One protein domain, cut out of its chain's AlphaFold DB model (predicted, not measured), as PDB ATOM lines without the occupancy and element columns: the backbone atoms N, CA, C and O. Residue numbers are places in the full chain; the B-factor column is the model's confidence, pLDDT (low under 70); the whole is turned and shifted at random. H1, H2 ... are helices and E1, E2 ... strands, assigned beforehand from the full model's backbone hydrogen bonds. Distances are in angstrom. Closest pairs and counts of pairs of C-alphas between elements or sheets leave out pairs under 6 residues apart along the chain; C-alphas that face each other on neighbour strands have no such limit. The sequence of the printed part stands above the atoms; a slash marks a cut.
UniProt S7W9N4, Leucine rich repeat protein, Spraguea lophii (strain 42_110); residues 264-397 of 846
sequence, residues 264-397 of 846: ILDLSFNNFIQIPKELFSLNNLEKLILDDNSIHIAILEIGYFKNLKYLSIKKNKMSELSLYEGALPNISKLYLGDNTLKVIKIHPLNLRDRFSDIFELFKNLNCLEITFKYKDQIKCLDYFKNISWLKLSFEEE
ATOM      1  N   ILE A 264      14.912  25.113  10.541       98.62
ATOM      2  CA  ILE A 264      14.543  26.075   9.499       98.62
ATOM      3  C   ILE A 264      13.275  26.814   9.920       98.62
ATOM      4  O   ILE A 264      12.239  26.187  10.132       98.62
ATOM      5  N   LEU A 265      13.355  28.142   9.986       98.50
ATOM      6  CA  LEU A 265      12.231  29.019  10.291       98.50
ATOM      7  C   LEU A 265      12.127  30.131   9.239       98.50
ATOM      8  O   LEU A 265      13.052  30.930   9.070       98.50
ATOM      9  N   ASP A 266      10.999  30.178   8.530       98.69
ATOM     10  CA  ASP A 266      10.652  31.252   7.596       98.69
ATOM     11  C   ASP A 266       9.468  32.065   8.137       98.69
ATOM     12  O   ASP A 266       8.351  31.562   8.269       98.69
ATOM     13  N   LEU A 267       9.753  33.327   8.456       98.38
ATOM     14  CA  LEU A 267       8.834  34.348   8.958       98.38
ATOM     15  C   LEU A 267       8.750  35.543   7.989       98.38
ATOM     16  O   LEU A 267       8.328  36.634   8.378       98.38
ATOM     17  N   SER A 268       9.165  35.374   6.730       98.44
ATOM     18  CA  SER A 268       9.155  36.465   5.751       98.44
ATOM     19  C   SER A 268       7.738  36.975   5.439       98.44
ATOM     20  O   SER A 268       6.765  36.249   5.628       98.44
ATOM     21  N   PHE A 269       7.591  38.212   4.954       97.62
ATOM     22  CA  PHE A 269       6.282  38.832   4.686       97.62
ATOM     23  C   PHE A 269       5.382  38.819   5.941       97.62
ATOM     24  O   PHE A 269       4.346  38.160   5.984       97.62
ATOM     25  N   ASN A 270       5.819  39.496   7.002       97.75
ATOM     26  CA  ASN A 270       5.080  39.645   8.261       97.75
ATOM     27  C   ASN A 270       5.247  41.082   8.806       97.75
ATOM     28  O   ASN A 270       5.805  41.959   8.145       97.75
ATOM     29  N   ASN A 271       4.744  41.341  10.014       96.50
ATOM     30  CA  ASN A 271       4.696  42.662  10.642       96.50
ATOM     31  C   ASN A 271       5.728  42.831  11.778       96.50
ATOM     32  O   ASN A 271       5.522  43.648  12.678       96.50
ATOM     33  N   PHE A 272       6.834  42.077  11.780       96.06
ATOM     34  CA  PHE A 272       7.856  42.198  12.825       96.06
ATOM     35  C   PHE A 272       8.580  43.551  12.743       96.06
ATOM     36  O   PHE A 272       9.067  43.942  11.684       96.06
ATOM     37  N   ILE A 273       8.653  44.267  13.874       94.38
ATOM     38  CA  ILE A 273       9.303  45.593  14.013       94.38
ATOM     39  C   ILE A 273      10.749  45.473  14.542       94.38
ATOM     40  O   ILE A 273      11.580  46.369  14.363       94.38
ATOM     41  N   GLN A 274      11.053  44.330  15.152       94.19
ATOM     42  CA  GLN A 274      12.349  43.905  15.676       94.19
ATOM     43  C   GLN A 274      12.445  42.376  15.556       94.19
ATOM     44  O   GLN A 274      11.421  41.715  15.368       94.19
ATOM     45  N   ILE A 275      13.640  41.803  15.703       94.06
ATOM     46  CA  ILE A 275      13.789  40.344  15.829       94.06
ATOM     47  C   ILE A 275      13.147  39.912  17.167       94.06
ATOM     48  O   ILE A 275      13.535  40.460  18.201       94.06
ATOM     49  N   PRO A 276      12.169  38.982  17.193       92.31
ATOM     50  CA  PRO A 276      11.566  38.523  18.446       92.31
ATOM     51  C   PRO A 276      12.600  37.830  19.335       92.31
ATOM     52  O   PRO A 276      13.334  36.952  18.873       92.31
ATOM     53  N   LYS A 277      12.646  38.205  20.617       90.62
ATOM     54  CA  LYS A 277      13.644  37.703  21.576       90.62
ATOM     55  C   LYS A 277      13.526  36.197  21.819       90.62
ATOM     56  O   LYS A 277      14.517  35.528  22.092       90.62
ATOM     57  N   GLU A 278      12.318  35.668  21.656       91.19
ATOM     58  CA  GLU A 278      11.976  34.256  21.766       91.19
ATOM     59  C   GLU A 278      12.797  33.417  20.763       91.19
ATOM     60  O   GLU A 278      13.157  32.280  21.063       91.19
ATOM     61  N   LEU A 279      13.193  33.991  19.613       92.81
ATOM     62  CA  LEU A 279      14.028  33.315  18.610       92.81
ATOM     63  C   LEU A 279      15.468  33.067  19.078       92.81
ATOM     64  O   LEU A 279      16.096  32.119  18.608       92.81
ATOM     65  N   PHE A 280      16.012  33.888  19.983       89.25
ATOM     66  CA  PHE A 280      17.416  33.782  20.407       89.25
ATOM     67  C   PHE A 280      17.705  32.499  21.200       89.25
ATOM     68  O   PHE A 280      18.846  32.036  21.236       89.25
ATOM     69  N   SER A 281      16.661  31.899  21.779       86.75
ATOM     70  CA  SER A 281      16.698  30.616  22.492       86.75
ATOM     71  C   SER A 281      16.908  29.398  21.578       86.75
ATOM     72  O   SER A 281      17.346  28.347  22.051       86.75
ATOM     73  N   LEU A 282      16.626  29.524  20.272       91.62
ATOM     74  CA  LEU A 282      16.596  28.422  19.305       91.62
ATOM     75  C   LEU A 282      18.013  27.975  18.912       91.62
ATOM     76  O   LEU A 282      18.496  28.213  17.805       91.62
ATOM     77  N   ASN A 283      18.695  27.306  19.842       87.19
ATOM     78  CA  ASN A 283      20.109  26.941  19.719       87.19
ATOM     79  C   ASN A 283      20.412  26.033  18.511       87.19
ATOM     80  O   ASN A 283      21.534  26.062  18.012       87.19
ATOM     81  N   ASN A 284      19.440  25.246  18.035       93.69
ATOM     82  CA  ASN A 284      19.586  24.320  16.903       93.69
ATOM     83  C   ASN A 284      19.139  24.900  15.547       93.69
ATOM     84  O   ASN A 284      19.235  24.210  14.529       93.69
ATOM     85  N   LEU A 285      18.704  26.165  15.512       96.62
ATOM     86  CA  LEU A 285      18.268  26.833  14.290       96.62
ATOM     87  C   LEU A 285      19.452  27.043  13.339       96.62
ATOM     88  O   LEU A 285      20.406  27.739  13.667       96.62
ATOM     89  N   GLU A 286      19.379  26.464  12.141       97.75
ATOM     90  CA  GLU A 286      20.410  26.552  11.100       97.75
ATOM     91  C   GLU A 286      20.093  27.629  10.050       97.75
ATOM     92  O   GLU A 286      21.009  28.204   9.452       97.75
ATOM     93  N   LYS A 287      18.802  27.921   9.829       98.62
ATOM     94  CA  LYS A 287      18.313  28.892   8.843       98.62
ATOM     95  C   LYS A 287      17.141  29.718   9.381       98.62
ATOM     96  O   LYS A 287      16.095  29.160   9.701       98.62
ATOM     97  N   LEU A 288      17.293  31.042   9.361       98.38
ATOM     98  CA  LEU A 288      16.256  32.019   9.697       98.38
ATOM     99  C   LEU A 288      16.023  32.981   8.523       98.38
ATOM    100  O   LEU A 288      16.976  33.537   7.969       98.38
ATOM    101  N   ILE A 289      14.756  33.172   8.147       98.69
ATOM    102  CA  ILE A 289      14.322  34.132   7.123       98.69
ATOM    103  C   ILE A 289      13.303  35.093   7.744       98.69
ATOM    104  O   ILE A 289      12.265  34.665   8.242       98.69
ATOM    105  N   LEU A 290      13.608  36.387   7.698       98.12
ATOM    106  CA  LEU A 290      12.814  37.519   8.194       98.12
ATOM    107  C   LEU A 290      12.624  38.582   7.091       98.12
ATOM    108  O   LEU A 290      12.377  39.753   7.378       98.12
ATOM    109  N   ASP A 291      12.773  38.186   5.825       98.31
ATOM    110  CA  ASP A 291      12.660  39.073   4.661       98.31
ATOM    111  C   ASP A 291      11.274  39.745   4.583       98.31
ATOM    112  O   ASP A 291      10.295  39.194   5.085       98.31
ATOM    113  N   ASP A 292      11.167  40.918   3.958       97.88
ATOM    114  CA  ASP A 292       9.890  41.626   3.745       97.88
ATOM    115  C   ASP A 292       9.100  41.830   5.068       97.88
ATOM    116  O   ASP A 292       7.934  41.466   5.195       97.88
ATOM    117  N   ASN A 293       9.762  42.378   6.091       97.88
ATOM    118  CA  ASN A 293       9.168  42.750   7.384       97.88
ATOM    119  C   ASN A 293       9.356  44.265   7.648       97.88
ATOM    120  O   ASN A 293       9.755  45.025   6.766       97.88
ATOM    121  N   SER A 294       9.055  44.748   8.858       96.06
ATOM    122  CA  SER A 294       9.276  46.146   9.269       96.06
ATOM    123  C   SER A 294      10.380  46.291  10.326       96.06
ATOM    124  O   SER A 294      10.291  47.166  11.182       96.06
ATOM    125  N   ILE A 295      11.424  45.458  10.299       96.12
ATOM    126  CA  ILE A 295      12.513  45.489  11.286       96.12
ATOM    127  C   ILE A 295      13.336  46.771  11.112       96.12
ATOM    128  O   ILE A 295      13.868  47.011  10.031       96.12
ATOM    129  N   HIS A 296      13.439  47.594  12.165       92.94
ATOM    130  CA  HIS A 296      14.153  48.886  12.126       92.94
ATOM    131  C   HIS A 296      15.561  48.837  12.733       92.94
ATOM    132  O   HIS A 296      16.447  49.588  12.315       92.94
ATOM    133  N   ILE A 297      15.755  47.976  13.733       90.62
ATOM    134  CA  ILE A 297      17.002  47.805  14.480       90.62
ATOM    135  C   ILE A 297      17.187  46.306  14.725       90.62
ATOM    136  O   ILE A 297      16.233  45.616  15.093       90.62
ATOM    137  N   ALA A 298      18.408  45.814  14.539       91.19
ATOM    138  CA  ALA A 298      18.808  44.471  14.944       91.19
ATOM    139  C   ALA A 298      19.961  44.564  15.950       91.19
ATOM    140  O   ALA A 298      21.014  45.118  15.639       91.19
ATOM    141  N   ILE A 299      19.754  44.019  17.150       90.12
ATOM    142  CA  ILE A 299      20.777  43.877  18.191       90.12
ATOM    143  C   ILE A 299      20.967  42.379  18.417       90.12
ATOM    144  O   ILE A 299      20.001  41.685  18.728       90.12
ATOM    145  N   LEU A 300      22.187  41.881  18.218       88.31
ATOM    146  CA  LEU A 300      22.537  40.473  18.414       88.31
ATOM    147  C   LEU A 300      23.651  40.383  19.460       88.31
ATOM    148  O   LEU A 300      24.778  40.805  19.197       88.31
ATOM    149  N   GLU A 301      23.318  39.865  20.643       84.75
ATOM    150  CA  GLU A 301      24.244  39.711  21.769       84.75
ATOM    151  C   GLU A 301      25.033  38.391  21.693       84.75
ATOM    152  O   GLU A 301      24.726  37.501  20.895       84.75
ATOM    153  N   ILE A 302      26.064  38.253  22.534       80.31
ATOM    154  CA  ILE A 302      26.906  37.052  22.598       80.31
ATOM    155  C   ILE A 302      26.080  35.770  22.802       80.31
ATOM    156  O   ILE A 302      25.216  35.683  23.673       80.31
ATOM    157  N   GLY A 303      26.399  34.728  22.029       70.69
ATOM    158  CA  GLY A 303      25.841  33.388  22.219       70.69
ATOM    159  C   GLY A 303      24.407  33.198  21.720       70.69
ATOM    160  O   GLY A 303      23.879  32.090  21.851       70.69
ATOM    161  N   TYR A 304      23.793  34.223  21.122       84.81
ATOM    162  CA  TYR A 304      22.551  34.072  20.363       84.81
ATOM    163  C   TYR A 304      22.790  33.148  19.153       84.81
ATOM    164  O   TYR A 304      23.901  33.050  18.635       84.81
ATOM    165  N   PHE A 305      21.744  32.450  18.691       86.31
ATOM    166  CA  PHE A 305      21.752  31.739  17.402       86.31
ATOM    167  C   PHE A 305      22.958  30.796  17.161       86.31
ATOM    168  O   PHE A 305      23.528  30.756  16.068       86.31
ATOM    169  N   LYS A 306      23.347  30.007  18.174       86.69
ATOM    170  CA  LYS A 306      24.610  29.233  18.206       86.69
ATOM    171  C   LYS A 306      24.930  28.424  16.942       86.69
ATOM    172  O   LYS A 306      26.090  28.388  16.539       86.69
ATOM    173  N   ASN A 307      23.942  27.784  16.312       92.50
ATOM    174  CA  ASN A 307      24.132  26.953  15.113       92.50
ATOM    175  C   ASN A 307      23.662  27.606  13.797       92.50
ATOM    176  O   ASN A 307      23.616  26.933  12.764       92.50
ATOM    177  N   LEU A 308      23.335  28.904  13.801       94.88
ATOM    178  CA  LEU A 308      22.742  29.583  12.651       94.88
ATOM    179  C   LEU A 308      23.769  29.819  11.542       94.88
ATOM    180  O   LEU A 308      24.725  30.575  11.698       94.88
ATOM    181  N   LYS A 309      23.533  29.191  10.387       96.25
ATOM    182  CA  LYS A 309      24.397  29.236   9.196       96.25
ATOM    183  C   LYS A 309      23.890  30.217   8.146       96.25
ATOM    184  O   LYS A 309      24.689  30.698   7.338       96.25
ATOM    185  N   TYR A 310      22.587  30.492   8.137       98.06
ATOM    186  CA  TYR A 310      21.903  31.378   7.197       98.06
ATOM    187  C   TYR A 310      20.979  32.328   7.963       98.06
ATOM    188  O   TYR A 310      20.041  31.876   8.618       98.06
ATOM    189  N   LEU A 311      21.201  33.633   7.809       97.12
ATOM    190  CA  LEU A 311      20.313  34.686   8.297       97.12
ATOM    191  C   LEU A 311      19.959  35.621   7.142       97.12
ATOM    192  O   LEU A 311      20.852  36.127   6.459       97.12
ATOM    193  N   SER A 312      18.666  35.856   6.934       98.19
ATOM    194  CA  SER A 312      18.168  36.819   5.953       98.19
ATOM    195  C   SER A 312      17.141  37.744   6.586       98.19
ATOM    196  O   SER A 312      16.198  37.276   7.217       98.19
ATOM    197  N   ILE A 313      17.382  39.048   6.460       97.12
ATOM    198  CA  ILE A 313      16.556  40.156   6.953       97.12
ATOM    199  C   ILE A 313      16.454  41.196   5.821       97.12
ATOM    200  O   ILE A 313      16.683  42.391   6.010       97.12
ATOM    201  N   LYS A 314      16.214  40.737   4.588       96.81
ATOM    202  CA  LYS A 314      16.130  41.615   3.413       96.81
ATOM    203  C   LYS A 314      14.844  42.430   3.416       96.81
ATOM    204  O   LYS A 314      13.878  42.024   4.054       96.81
ATOM    205  N   LYS A 315      14.786  43.524   2.653       95.94
ATOM    206  CA  LYS A 315      13.537  44.285   2.422       95.94
ATOM    207  C   LYS A 315      12.835  44.668   3.723       95.94
ATOM    208  O   LYS A 315      11.645  44.441   3.915       95.94
ATOM    209  N   ASN A 316      13.626  45.180   4.651       96.56
ATOM    210  CA  ASN A 316      13.183  45.651   5.953       96.56
ATOM    211  C   ASN A 316      13.478  47.160   6.052       96.56
ATOM    212  O   ASN A 316      13.900  47.797   5.086       96.56
ATOM    213  N   LYS A 317      13.231  47.766   7.214       92.25
ATOM    214  CA  LYS A 317      13.465  49.202   7.458       92.25
ATOM    215  C   LYS A 317      14.728  49.430   8.290       92.25
ATOM    216  O   LYS A 317      14.814  50.402   9.042       92.25
ATOM    217  N   MET A 318      15.678  48.496   8.213       94.44
ATOM    218  CA  MET A 318      16.759  48.392   9.183       94.44
ATOM    219  C   MET A 318      17.775  49.509   8.968       94.44
ATOM    220  O   MET A 318      18.461  49.548   7.949       94.44
ATOM    221  N   SER A 319      17.879  50.399   9.954       92.12
ATOM    222  CA  SER A 319      18.765  51.567   9.920       92.12
ATOM    223  C   SER A 319      19.989  51.430  10.830       92.12
ATOM    224  O   SER A 319      21.000  52.088  10.587       92.12
ATOM    225  N   GLU A 320      19.941  50.541  11.824       92.62
ATOM    226  CA  GLU A 320      21.067  50.226  12.705       92.62
ATOM    227  C   GLU A 320      21.194  48.708  12.909       92.62
ATOM    228  O   GLU A 320      20.203  48.015  13.156       92.62
ATOM    229  N   LEU A 321      22.431  48.213  12.823       92.44
ATOM    230  CA  LEU A 321      22.811  46.843  13.157       92.44
ATOM    231  C   LEU A 321      23.900  46.872  14.235       92.44
ATOM    232  O   LEU A 321      24.988  47.395  13.996       92.44
ATOM    233  N   SER A 322      23.618  46.278  15.391       90.44
ATOM    234  CA  SER A 322      24.541  46.190  16.526       90.44
ATOM    235  C   SER A 322      24.881  44.728  16.803       90.44
ATOM    236  O   SER A 322      24.004  43.908  17.075       90.44
ATOM    237  N   LEU A 323      26.165  44.397  16.690       87.19
ATOM    238  CA  LEU A 323      26.697  43.038  16.753       87.19
ATOM    239  C   LEU A 323      27.700  42.948  17.899       87.19
ATOM    240  O   LEU A 323      28.736  43.612  17.868       87.19
ATOM    241  N   TYR A 324      27.412  42.115  18.890       84.94
ATOM    242  CA  TYR A 324      28.387  41.772  19.918       84.94
ATOM    243  C   TYR A 324      29.307  40.654  19.423       84.94
ATOM    244  O   TYR A 324      28.924  39.795  18.623       84.94
ATOM    245  N   GLU A 325      30.546  40.659  19.892       77.75
ATOM    246  CA  GLU A 325      31.484  39.580  19.612       77.75
ATOM    247  C   GLU A 325      30.960  38.241  20.165       77.75
ATOM    248  O   GLU A 325      30.393  38.158  21.255       77.75
ATOM    249  N   GLY A 326      31.049  37.192  19.341       77.19
ATOM    250  CA  GLY A 326      30.436  35.888  19.613       77.19
ATOM    251  C   GLY A 326      28.921  35.784  19.362       77.19
ATOM    252  O   GLY A 326      28.335  34.765  19.726       77.19
ATOM    253  N   ALA A 327      28.263  36.777  18.747       81.81
ATOM    254  CA  ALA A 327      26.810  36.752  18.504       81.81
ATOM    255  C   ALA A 327      26.333  35.860  17.339       81.81
ATOM    256  O   ALA A 327      25.159  35.504  17.281       81.81
ATOM    257  N   LEU A 328      27.208  35.524  16.384       86.69
ATOM    258  CA  LEU A 328      26.876  34.716  15.198       86.69
ATOM    259  C   LEU A 328      28.032  33.757  14.819       86.69
ATOM    260  O   LEU A 328      28.553  33.824  13.705       86.69
ATOM    261  N   PRO A 329      28.465  32.851  15.715       84.94
ATOM    262  CA  PRO A 329      29.734  32.121  15.570       84.94
ATOM    263  C   PRO A 329      29.805  31.204  14.335       84.94
ATOM    264  O   PRO A 329      30.878  30.994  13.768       84.94
ATOM    265  N   ASN A 330      28.666  30.667  13.888       89.88
ATOM    266  CA  ASN A 330      28.581  29.702  12.786       89.88
ATOM    267  C   ASN A 330      27.956  30.275  11.497       89.88
ATOM    268  O   ASN A 330      27.645  29.517  10.573       89.88
ATOM    269  N   ILE A 331      27.787  31.600  11.402       92.06
ATOM    270  CA  ILE A 331      27.147  32.224  10.239       92.06
ATOM    271  C   ILE A 331      28.007  32.064   8.983       92.06
ATOM    272  O   ILE A 331      29.186  32.402   8.960       92.06
ATOM    273  N   SER A 332      27.393  31.560   7.911       94.88
ATOM    274  CA  SER A 332      28.047  31.348   6.611       94.88
ATOM    275  C   SER A 332      27.498  32.261   5.516       94.88
ATOM    276  O   SER A 332      28.212  32.607   4.568       94.88
ATOM    277  N   LYS A 333      26.231  32.672   5.652       97.50
ATOM    278  CA  LYS A 333      25.515  33.540   4.717       97.50
ATOM    279  C   LYS A 333      24.670  34.550   5.492       97.50
ATOM    280  O   LYS A 333      23.783  34.148   6.246       97.50
ATOM    281  N   LEU A 334      24.942  35.834   5.281       96.06
ATOM    282  CA  LEU A 334      24.257  36.950   5.927       96.06
ATOM    283  C   LEU A 334      23.658  37.864   4.855       96.06
ATOM    284  O   LEU A 334      24.375  38.377   3.996       96.06
ATOM    285  N   TYR A 335      22.341  38.048   4.894       97.62
ATOM    286  CA  TYR A 335      21.603  38.802   3.888       97.62
ATOM    287  C   TYR A 335      20.829  39.962   4.524       97.62
ATOM    288  O   TYR A 335      19.833  39.764   5.211       97.62
ATOM    289  N   LEU A 336      21.292  41.177   4.251       95.88
ATOM    290  CA  LEU A 336      20.812  42.457   4.782       95.88
ATOM    291  C   LEU A 336      20.484  43.446   3.643       95.88
ATOM    292  O   LEU A 336      20.395  44.652   3.864       95.88
ATOM    293  N   GLY A 337      20.353  42.951   2.408       94.62
ATOM    294  CA  GLY A 337      20.013  43.755   1.231       94.62
ATOM    295  C   GLY A 337      18.618  44.377   1.309       94.62
ATOM    296  O   GLY A 337      17.758  43.911   2.050       94.62
ATOM    297  N   ASP A 338      18.391  45.420   0.521       92.88
ATOM    298  CA  ASP A 338      17.141  46.185   0.467       92.88
ATOM    299  C   ASP A 338      16.729  46.732   1.860       92.88
ATOM    300  O   ASP A 338      15.580  46.641   2.279       92.88
ATOM    301  N   ASN A 339      17.702  47.271   2.601       92.81
ATOM    302  CA  ASN A 339      17.532  47.990   3.870       92.81
ATOM    303  C   ASN A 339      18.122  49.405   3.768       92.81
ATOM    304  O   ASN A 339      18.821  49.724   2.809       92.81
ATOM    305  N   THR A 340      17.899  50.229   4.792       86.19
ATOM    306  CA  THR A 340      18.360  51.626   4.868       86.19
ATOM    307  C   THR A 340      19.482  51.799   5.903       86.19
ATOM    308  O   THR A 340      19.503  52.768   6.666       86.19
ATOM    309  N   LEU A 341      20.414  50.834   5.966       91.31
ATOM    310  CA  LEU A 341      21.437  50.752   7.017       91.31
ATOM    311  C   LEU A 341      22.303  52.012   7.047       91.31
ATOM    312  O   LEU A 341      23.011  52.308   6.086       91.31
ATOM    313  N   LYS A 342      22.270  52.726   8.176       89.88
ATOM    314  CA  LYS A 342      23.046  53.948   8.418       89.88
ATOM    315  C   LYS A 342      24.292  53.717   9.267       89.88
ATOM    316  O   LYS A 342      25.263  54.460   9.138       89.88
ATOM    317  N   VAL A 343      24.246  52.742  10.173       87.06
ATOM    318  CA  VAL A 343      25.321  52.459  11.130       87.06
ATOM    319  C   VAL A 343      25.408  50.955  11.371       87.06
ATOM    320  O   VAL A 343      24.388  50.296  11.579       87.06
ATOM    321  N   ILE A 344      26.634  50.428  11.385       89.56
ATOM    322  CA  ILE A 344      26.950  49.111  11.944       89.56
ATOM    323  C   ILE A 344      27.846  49.338  13.159       89.56
ATOM    324  O   ILE A 344      28.910  49.946  13.028       89.56
ATOM    325  N   LYS A 345      27.419  48.867  14.331       88.00
ATOM    326  CA  LYS A 345      28.192  48.911  15.578       88.00
ATOM    327  C   LYS A 345      28.691  47.507  15.895       88.00
ATOM    328  O   LYS A 345      27.898  46.572  15.970       88.00
ATOM    329  N   ILE A 346      29.999  47.369  16.085       83.50
ATOM    330  CA  ILE A 346      30.617  46.137  16.581       83.50
ATOM    331  C   ILE A 346      31.026  46.374  18.034       83.50
ATOM    332  O   ILE A 346      31.732  47.340  18.326       83.50
ATOM    333  N   HIS A 347      30.578  45.501  18.932       83.38
ATOM    334  CA  HIS A 347      30.856  45.559  20.364       83.38
ATOM    335  C   HIS A 347      31.806  44.406  20.746       83.38
ATOM    336  O   HIS A 347      31.333  43.280  20.925       83.38
ATOM    337  N   PRO A 348      33.131  44.644  20.833       72.44
ATOM    338  CA  PRO A 348      34.088  43.619  21.244       72.44
ATOM    339  C   PRO A 348      33.921  43.256  22.727       72.44
ATOM    340  O   PRO A 348      33.544  44.100  23.542       72.44
ATOM    341  N   LEU A 349      34.230  42.008  23.080       65.69
ATOM    342  CA  LEU A 349      34.125  41.473  24.442       65.69
ATOM    343  C   LEU A 349      35.208  42.025  25.371       65.69
ATOM    344  O   LEU A 349      34.938  42.281  26.544       65.69
ATOM    345  N   ASN A 350      36.421  42.228  24.852       58.75
ATOM    346  CA  ASN A 350      37.563  42.725  25.614       58.75
ATOM    347  C   ASN A 350      38.065  44.060  25.053       58.75
ATOM    348  O   ASN A 350      38.641  44.126  23.974       58.75
ATOM    349  N   LEU A 351      37.947  45.124  25.848       52.66
ATOM    350  CA  LEU A 351      38.454  46.470  25.525       52.66
ATOM    351  C   LEU A 351      39.995  46.603  25.573       52.66
ATOM    352  O   LEU A 351      40.507  47.715  25.437       52.66
ATOM    353  N   ARG A 352      40.738  45.523  25.857       49.28
ATOM    354  CA  ARG A 352      42.182  45.572  26.167       49.28
ATOM    355  C   ARG A 352      43.102  44.973  25.110       49.28
ATOM    356  O   ARG A 352      44.233  45.443  25.006       49.28
ATOM    357  N   ASP A 353      42.628  44.010  24.327       46.78
ATOM    358  CA  ASP A 353      43.417  43.373  23.274       46.78
ATOM    359  C   ASP A 353      42.935  43.813  21.886       46.78
ATOM    360  O   ASP A 353      41.854  44.381  21.721       46.78
ATOM    361  N   ARG A 354      43.854  43.781  20.921       49.00
ATOM    362  CA  ARG A 354      43.890  44.795  19.857       49.00
ATOM    363  C   ARG A 354      42.955  44.468  18.690       49.00
ATOM    364  O   ARG A 354      42.504  43.346  18.498       49.00
ATOM    365  N   PHE A 355      42.781  45.462  17.817       49.59
ATOM    366  CA  PHE A 355      42.060  45.415  16.534       49.59
ATOM    367  C   PHE A 355      42.468  44.283  15.551       49.59
ATOM    368  O   PHE A 355      41.926  44.227  14.451       49.59
ATOM    369  N   SER A 356      43.408  43.398  15.904       48.34
ATOM    370  CA  SER A 356      43.724  42.164  15.172       48.34
ATOM    371  C   SER A 356      42.626  41.104  15.280       48.34
ATOM    372  O   SER A 356      42.413  40.360  14.327       48.34
ATOM    373  N   ASP A 357      41.907  41.049  16.401       49.97
ATOM    374  CA  ASP A 357      41.102  39.862  16.734       49.97
ATOM    375  C   ASP A 357      39.643  40.011  16.262       49.97
ATOM    376  O   ASP A 357      38.917  39.038  16.068       49.97
ATOM    377  N   ILE A 358      39.253  41.241  15.901       51.97
ATOM    378  CA  ILE A 358      37.967  41.577  15.268       51.97
ATOM    379  C   ILE A 358      37.738  40.778  13.967       51.97
ATOM    380  O   ILE A 358      36.596  40.549  13.574       51.97
ATOM    381  N   PHE A 359      38.796  40.293  13.306       51.44
ATOM    382  CA  PHE A 359      38.675  39.447  12.114       51.44
ATOM    383  C   PHE A 359      38.174  38.016  12.403       51.44
ATOM    384  O   PHE A 359      37.812  37.308  11.458       51.44
ATOM    385  N   GLU A 360      38.087  37.587  13.669       56.50
ATOM    386  CA  GLU A 360      37.514  36.286  14.049       56.50
ATOM    387  C   GLU A 360      35.976  36.294  14.162       56.50
ATOM    388  O   GLU A 360      35.359  35.253  13.931       56.50
ATOM    389  N   LEU A 361      35.343  37.455  14.411       61.78
ATOM    390  CA  LEU A 361      33.878  37.629  14.557       61.78
ATOM    391  C   LEU A 361      33.055  36.896  13.485       61.78
ATOM    392  O   LEU A 361      31.998  36.336  13.770       61.78
ATOM    393  N   PHE A 362      33.550  36.924  12.246       72.69
ATOM    394  CA  PHE A 362      32.895  36.381  11.059       72.69
ATOM    395  C   PHE A 362      33.796  35.392  10.305       72.69
ATOM    396  O   PHE A 362      33.770  35.325   9.077       72.69
ATOM    397  N   LYS A 363      34.592  34.596  11.034       76.31
ATOM    398  CA  LYS A 363      35.520  33.586  10.481       76.31
ATOM    399  C   LYS A 363      34.874  32.627   9.472       76.31
ATOM    400  O   LYS A 363      35.503  32.264   8.483       76.31
ATOM    401  N   ASN A 364      33.613  32.258   9.701       86.06
ATOM    402  CA  ASN A 364      32.840  31.347   8.850       86.06
ATOM    403  C   ASN A 364      32.037  32.054   7.737       86.06
ATOM    404  O   ASN A 364      31.493  31.380   6.855       86.06
ATOM    405  N   LEU A 365      31.944  33.392   7.750       90.94
ATOM    406  CA  LEU A 365      31.089  34.133   6.826       90.94
ATOM    407  C   LEU A 365      31.706  34.154   5.428       90.94
ATOM    408  O   LEU A 365      32.745  34.761   5.184       90.94
ATOM    409  N   ASN A 366      31.014  33.524   4.486       94.25
ATOM    410  CA  ASN A 366      31.471  33.380   3.110       94.25
ATOM    411  C   ASN A 366      30.695  34.280   2.131       94.25
ATOM    412  O   ASN A 366      31.215  34.669   1.084       94.25
ATOM    413  N   CYS A 367      29.441  34.595   2.462       97.50
ATOM    414  CA  CYS A 367      28.496  35.297   1.600       97.50
ATOM    415  C   CYS A 367      27.824  36.441   2.363       97.50
ATOM    416  O   CYS A 367      27.110  36.188   3.334       97.50
ATOM    417  N   LEU A 368      28.003  37.673   1.887       96.50
ATOM    418  CA  LEU A 368      27.353  38.869   2.420       96.50
ATOM    419  C   LEU A 368      26.526  39.553   1.325       96.50
ATOM    420  O   LEU A 368      27.018  39.800   0.226       96.50
ATOM    421  N   GLU A 369      25.278  39.885   1.627       97.06
ATOM    422  CA  GLU A 369      24.475  40.826   0.843       97.06
ATOM    423  C   GLU A 369      24.078  41.991   1.738       97.06
ATOM    424  O   GLU A 369      23.563  41.756   2.828       97.06
ATOM    425  N   ILE A 370      24.307  43.227   1.309       94.56
ATOM    426  CA  ILE A 370      24.060  44.403   2.144       94.56
ATOM    427  C   ILE A 370      23.709  45.632   1.304       94.56
ATOM    428  O   ILE A 370      24.325  45.884   0.266       94.56
ATOM    429  N   THR A 371      22.730  46.400   1.780       93.19
ATOM    430  CA  THR A 371      22.402  47.724   1.239       93.19
ATOM    431  C   THR A 371      22.702  48.776   2.296       93.19
ATOM    432  O   THR A 371      22.192  48.684   3.412       93.19
ATOM    433  N   PHE A 372      23.535  49.754   1.949       91.69
ATOM    434  CA  PHE A 372      23.814  50.919   2.789       91.69
ATOM    435  C   PHE A 372      22.960  52.107   2.365       91.69
ATOM    436  O   PHE A 372      22.616  52.237   1.189       91.69
ATOM    437  N   LYS A 373      22.679  53.023   3.295       89.31
ATOM    438  CA  LYS A 373      22.042  54.285   2.921       89.31
ATOM    439  C   LYS A 373      23.007  55.221   2.186       89.31
ATOM    440  O   LYS A 373      22.667  55.754   1.137       89.31
ATOM    441  N   TYR A 374      24.206  55.402   2.738       85.94
ATOM    442  CA  TYR A 374      25.218  56.346   2.262       85.94
ATOM    443  C   TYR A 374      26.534  55.628   1.944       85.94
ATOM    444  O   TYR A 374      26.969  54.731   2.667       85.94
ATOM    445  N   LYS A 375      27.242  56.080   0.907       83.38
ATOM    446  CA  LYS A 375      28.504  55.460   0.463       83.38
ATOM    447  C   LYS A 375      29.634  55.459   1.495       83.38
ATOM    448  O   LYS A 375      30.498  54.592   1.446       83.38
ATOM    449  N   ASP A 376      29.637  56.381   2.454       83.44
ATOM    450  CA  ASP A 376      30.697  56.443   3.472       83.44
ATOM    451  C   ASP A 376      30.655  55.261   4.460       83.44
ATOM    452  O   ASP A 376      31.669  54.939   5.085       83.44
ATOM    453  N   GLN A 377      29.518  54.560   4.546       86.12
ATOM    454  CA  GLN A 377      29.333  53.355   5.368       86.12
ATOM    455  C   GLN A 377      30.023  52.115   4.794       86.12
ATOM    456  O   GLN A 377      30.183  51.130   5.511       86.12
ATOM    457  N   ILE A 378      30.512  52.174   3.547       87.88
ATOM    458  CA  ILE A 378      31.338  51.124   2.931       87.88
ATOM    459  C   ILE A 378      32.506  50.730   3.852       87.88
ATOM    460  O   ILE A 378      32.833  49.551   3.938       87.88
ATOM    461  N   LYS A 379      33.058  51.673   4.633       84.94
ATOM    462  CA  LYS A 379      34.114  51.428   5.636       84.94
ATOM    463  C   LYS A 379      33.751  50.353   6.672       84.94
ATOM    464  O   LYS A 379      34.627  49.622   7.115       84.94
ATOM    465  N   CYS A 380      32.472  50.179   7.013       83.81
ATOM    466  CA  CYS A 380      32.022  49.108   7.909       83.81
ATOM    467  C   CYS A 380      32.240  47.697   7.326       83.81
ATOM    468  O   CYS A 380      32.130  46.712   8.053       83.81
ATOM    469  N   LEU A 381      32.576  47.564   6.038       88.38
ATOM    470  CA  LEU A 381      32.960  46.281   5.447       88.38
ATOM    471  C   LEU A 381      34.328  45.776   5.930       88.38
ATOM    472  O   LEU A 381      34.593  44.583   5.799       88.38
ATOM    473  N   ASP A 382      35.158  46.615   6.567       83.62
ATOM    474  CA  ASP A 382      36.397  46.168   7.220       83.62
ATOM    475  C   ASP A 382      36.157  45.064   8.273       83.62
ATOM    476  O   ASP A 382      37.061  44.276   8.535       83.62
ATOM    477  N   TYR A 383      34.944  44.934   8.823       80.25
ATOM    478  CA  TYR A 383      34.571  43.856   9.749       80.25
ATOM    479  C   TYR A 383      34.323  42.490   9.071       80.25
ATOM    480  O   TYR A 383      34.155  41.484   9.757       80.25
ATOM    481  N   PHE A 384      34.305  42.424   7.734       86.00
ATOM    482  CA  PHE A 384      33.858  41.256   6.960       86.00
ATOM    483  C   PHE A 384      34.883  40.771   5.908       86.00
ATOM    484  O   PHE A 384      34.504  40.212   4.880       86.00
ATOM    485  N   LYS A 385      36.195  40.947   6.138       85.00
ATOM    486  CA  LYS A 385      37.263  40.683   5.133       85.00
ATOM    487  C   LYS A 385      37.381  39.242   4.621       85.00
ATOM    488  O   LYS A 385      37.982  39.018   3.570       85.00
ATOM    489  N   ASN A 386      36.819  38.272   5.342       86.50
ATOM    490  CA  ASN A 386      36.941  36.844   5.026       86.50
ATOM    491  C   ASN A 386      35.960  36.347   3.947       86.50
ATOM    492  O   ASN A 386      36.133  35.227   3.460       86.50
ATOM    493  N   ILE A 387      34.971  37.158   3.544       93.06
ATOM    494  CA  ILE A 387      33.951  36.765   2.557       93.06
ATOM    495  C   ILE A 387      34.549  36.465   1.174       93.06
ATOM    496  O   ILE A 387      35.477  37.138   0.722       93.06
ATOM    497  N   SER A 388      33.966  35.498   0.452       95.31
ATOM    498  CA  SER A 388      34.288  35.263  -0.966       95.31
ATOM    499  C   SER A 388      33.226  35.767  -1.941       95.31
ATOM    500  O   SER A 388      33.512  35.929  -3.131       95.31
ATOM    501  N   TRP A 389      32.019  36.053  -1.453       97.31
ATOM    502  CA  TRP A 389      30.914  36.588  -2.240       97.31
ATOM    503  C   TRP A 389      30.304  37.803  -1.542       97.31
ATOM    504  O   TRP A 389      29.887  37.716  -0.385       97.31
ATOM    505  N   LEU A 390      30.226  38.913  -2.270       97.31
ATOM    506  CA  LEU A 390      29.600  40.154  -1.841       97.31
ATOM    507  C   LEU A 390      28.551  40.588  -2.869       97.31
ATOM    508  O   LEU A 390      28.865  40.711  -4.053       97.31
ATOM    509  N   LYS A 391      27.336  40.903  -2.414       96.69
ATOM    510  CA  LYS A 391      26.432  41.822  -3.114       96.69
ATOM    511  C   LYS A 391      26.281  43.088  -2.278       96.69
ATOM    512  O   LYS A 391      25.898  43.027  -1.114       96.69
ATOM    513  N   LEU A 392      26.595  44.215  -2.889       94.19
ATOM    514  CA  LEU A 392      26.609  45.537  -2.293       94.19
ATOM    515  C   LEU A 392      25.678  46.434  -3.112       94.19
ATOM    516  O   LEU A 392      25.667  46.371  -4.342       94.19
ATOM    517  N   SER A 393      24.858  47.226  -2.437       92.00
ATOM    518  CA  SER A 393      23.923  48.160  -3.067       92.00
ATOM    519  C   SER A 393      23.764  49.405  -2.192       92.00
ATOM    520  O   SER A 393      24.131  49.389  -1.013       92.00
ATOM    521  N   PHE A 394      23.221  50.478  -2.759       89.44
ATOM    522  CA  PHE A 394      23.042  51.755  -2.068       89.44
ATOM    523  C   PHE A 394      21.619  52.275  -2.270       89.44
ATOM    524  O   PHE A 394      21.046  52.078  -3.338       89.44
ATOM    525  N   GLU A 395      21.046  52.895  -1.239       87.00
ATOM    526  CA  GLU A 395      19.753  53.590  -1.336       87.00
ATOM    527  C   GLU A 395      19.902  54.912  -2.106       87.00
ATOM    528  O   GLU A 395      19.084  55.229  -2.966       87.00
ATOM    529  N   GLU A 396      20.973  55.660  -1.828       84.75
ATOM    530  CA  GLU A 396      21.346  56.875  -2.556       84.75
ATOM    531  C   GLU A 396      22.466  56.569  -3.567       84.75
ATOM    532  O   GLU A 396      23.406  55.826  -3.270       84.75
ATOM    533  N   GLU A 397      22.376  57.130  -4.778       79.75
ATOM    534  CA  GLU A 397      23.343  56.879  -5.854       79.75
ATOM    535  C   GLU A 397      24.773  57.298  -5.460       79.75
ATOM    536  O   GLU A 397      24.995  58.313  -4.798       79.75
TER     537      GLU A 397
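This is residues 264 to 397 of the 846 residues of the protein "Leucine rich repeat protein" of Spraguea lophii (strain 42_110) (UniProt S7W9N4). The printed part is wound in stacked turns as a short solenoid, with E1, E2, E4, E6, E8 and E9, in that order, side by side as a curled parallel sheet along one side. On the way back, the turns form the smaller parallel sheet E3, E5, E7, with H1 in the first turn and H3 in the last; residues 351 to 356, before H2, stick out. The printed part has 134 residues with three named helices and nine named strands, in the order E1 H1 E2 E3 E4 E5 E6 E7 H2 E8 H3 E9. The class is mixed, helices and strands, with under half of the residues in named elements. The whole is compact, with a radius of gyration of the C-alphas of 14.0 A and spans of 41 by 40 by 25 A.

E1, residues 264 to 266, and E2, residues 287 to 289, are parallel neighbours, with N 265 and O 287 2.9 A apart, within hydrogen-bond range. With H1, residues 277 to 281, they make a strand-helix-strand unit, two parallel neighbour strands with a helix between them in the chain, and its crossover is right-handed. The sheet goes on with E4, residues 310 to 312 (N 288 to O 310, 3.0 A), E6, residues 333 to 341 (N 335 to O 311, 2.9 A), E8, residues 367 to 372 (N 334 to O 367, 2.9 A), and the edge strand E9, residues 389 to 394 (N 368 to O 389, 3.0 A). It is twisted, and E6 bends by 88 degrees at residue 338. The second sheet is E3, residues 297 to 300, E5, residues 320 to 324, and E7, residues 343 to 347, with N 322 and O 298 2.9 A apart and N 347 and O 323 2.8 A apart. The closest C-alphas of E5 and E6, those of Glu 320 and Leu 341, are 5.7 A apart. H3, residues 375 to 384, is on the large sheet, two layers, at a height over the sheet of 9.3 A; it lies over E8 and runs along the strands, at 23 degrees to E8 on the local plane. E8, H3 and E9 form another strand-helix-strand unit, and its crossover is right-handed. H2, residues 357 to 360, only just touches H3, with 3 pairs of C-alphas within 8 A, the closest being Phe 359 and Tyr 383 at 6.5 A. O i to N i+4 pairs within range number 0 of 1 in H1 and 0 of 6 in H3, against 1 of 2 and 6 of 7 for O i to N i+3; H2 is too short for an i+4 pair.

E1 begins at C-alpha 264 (14.543, 26.075, 9.499). E6 measures 17.8 A, E8 16.4 A, H3 16.5 A and E9 17.1 A from first to last C-alpha. E9 ends at C-alpha 394 (23.042, 51.755, -2.068).

The two C-alphas farthest apart, those of Phe 269 and Arg 352, are 42.4 A apart. The printed part has no cut, and no link is long. The mean pLDDT of the printed part is 87.3, with residues 349 to 361 under 70.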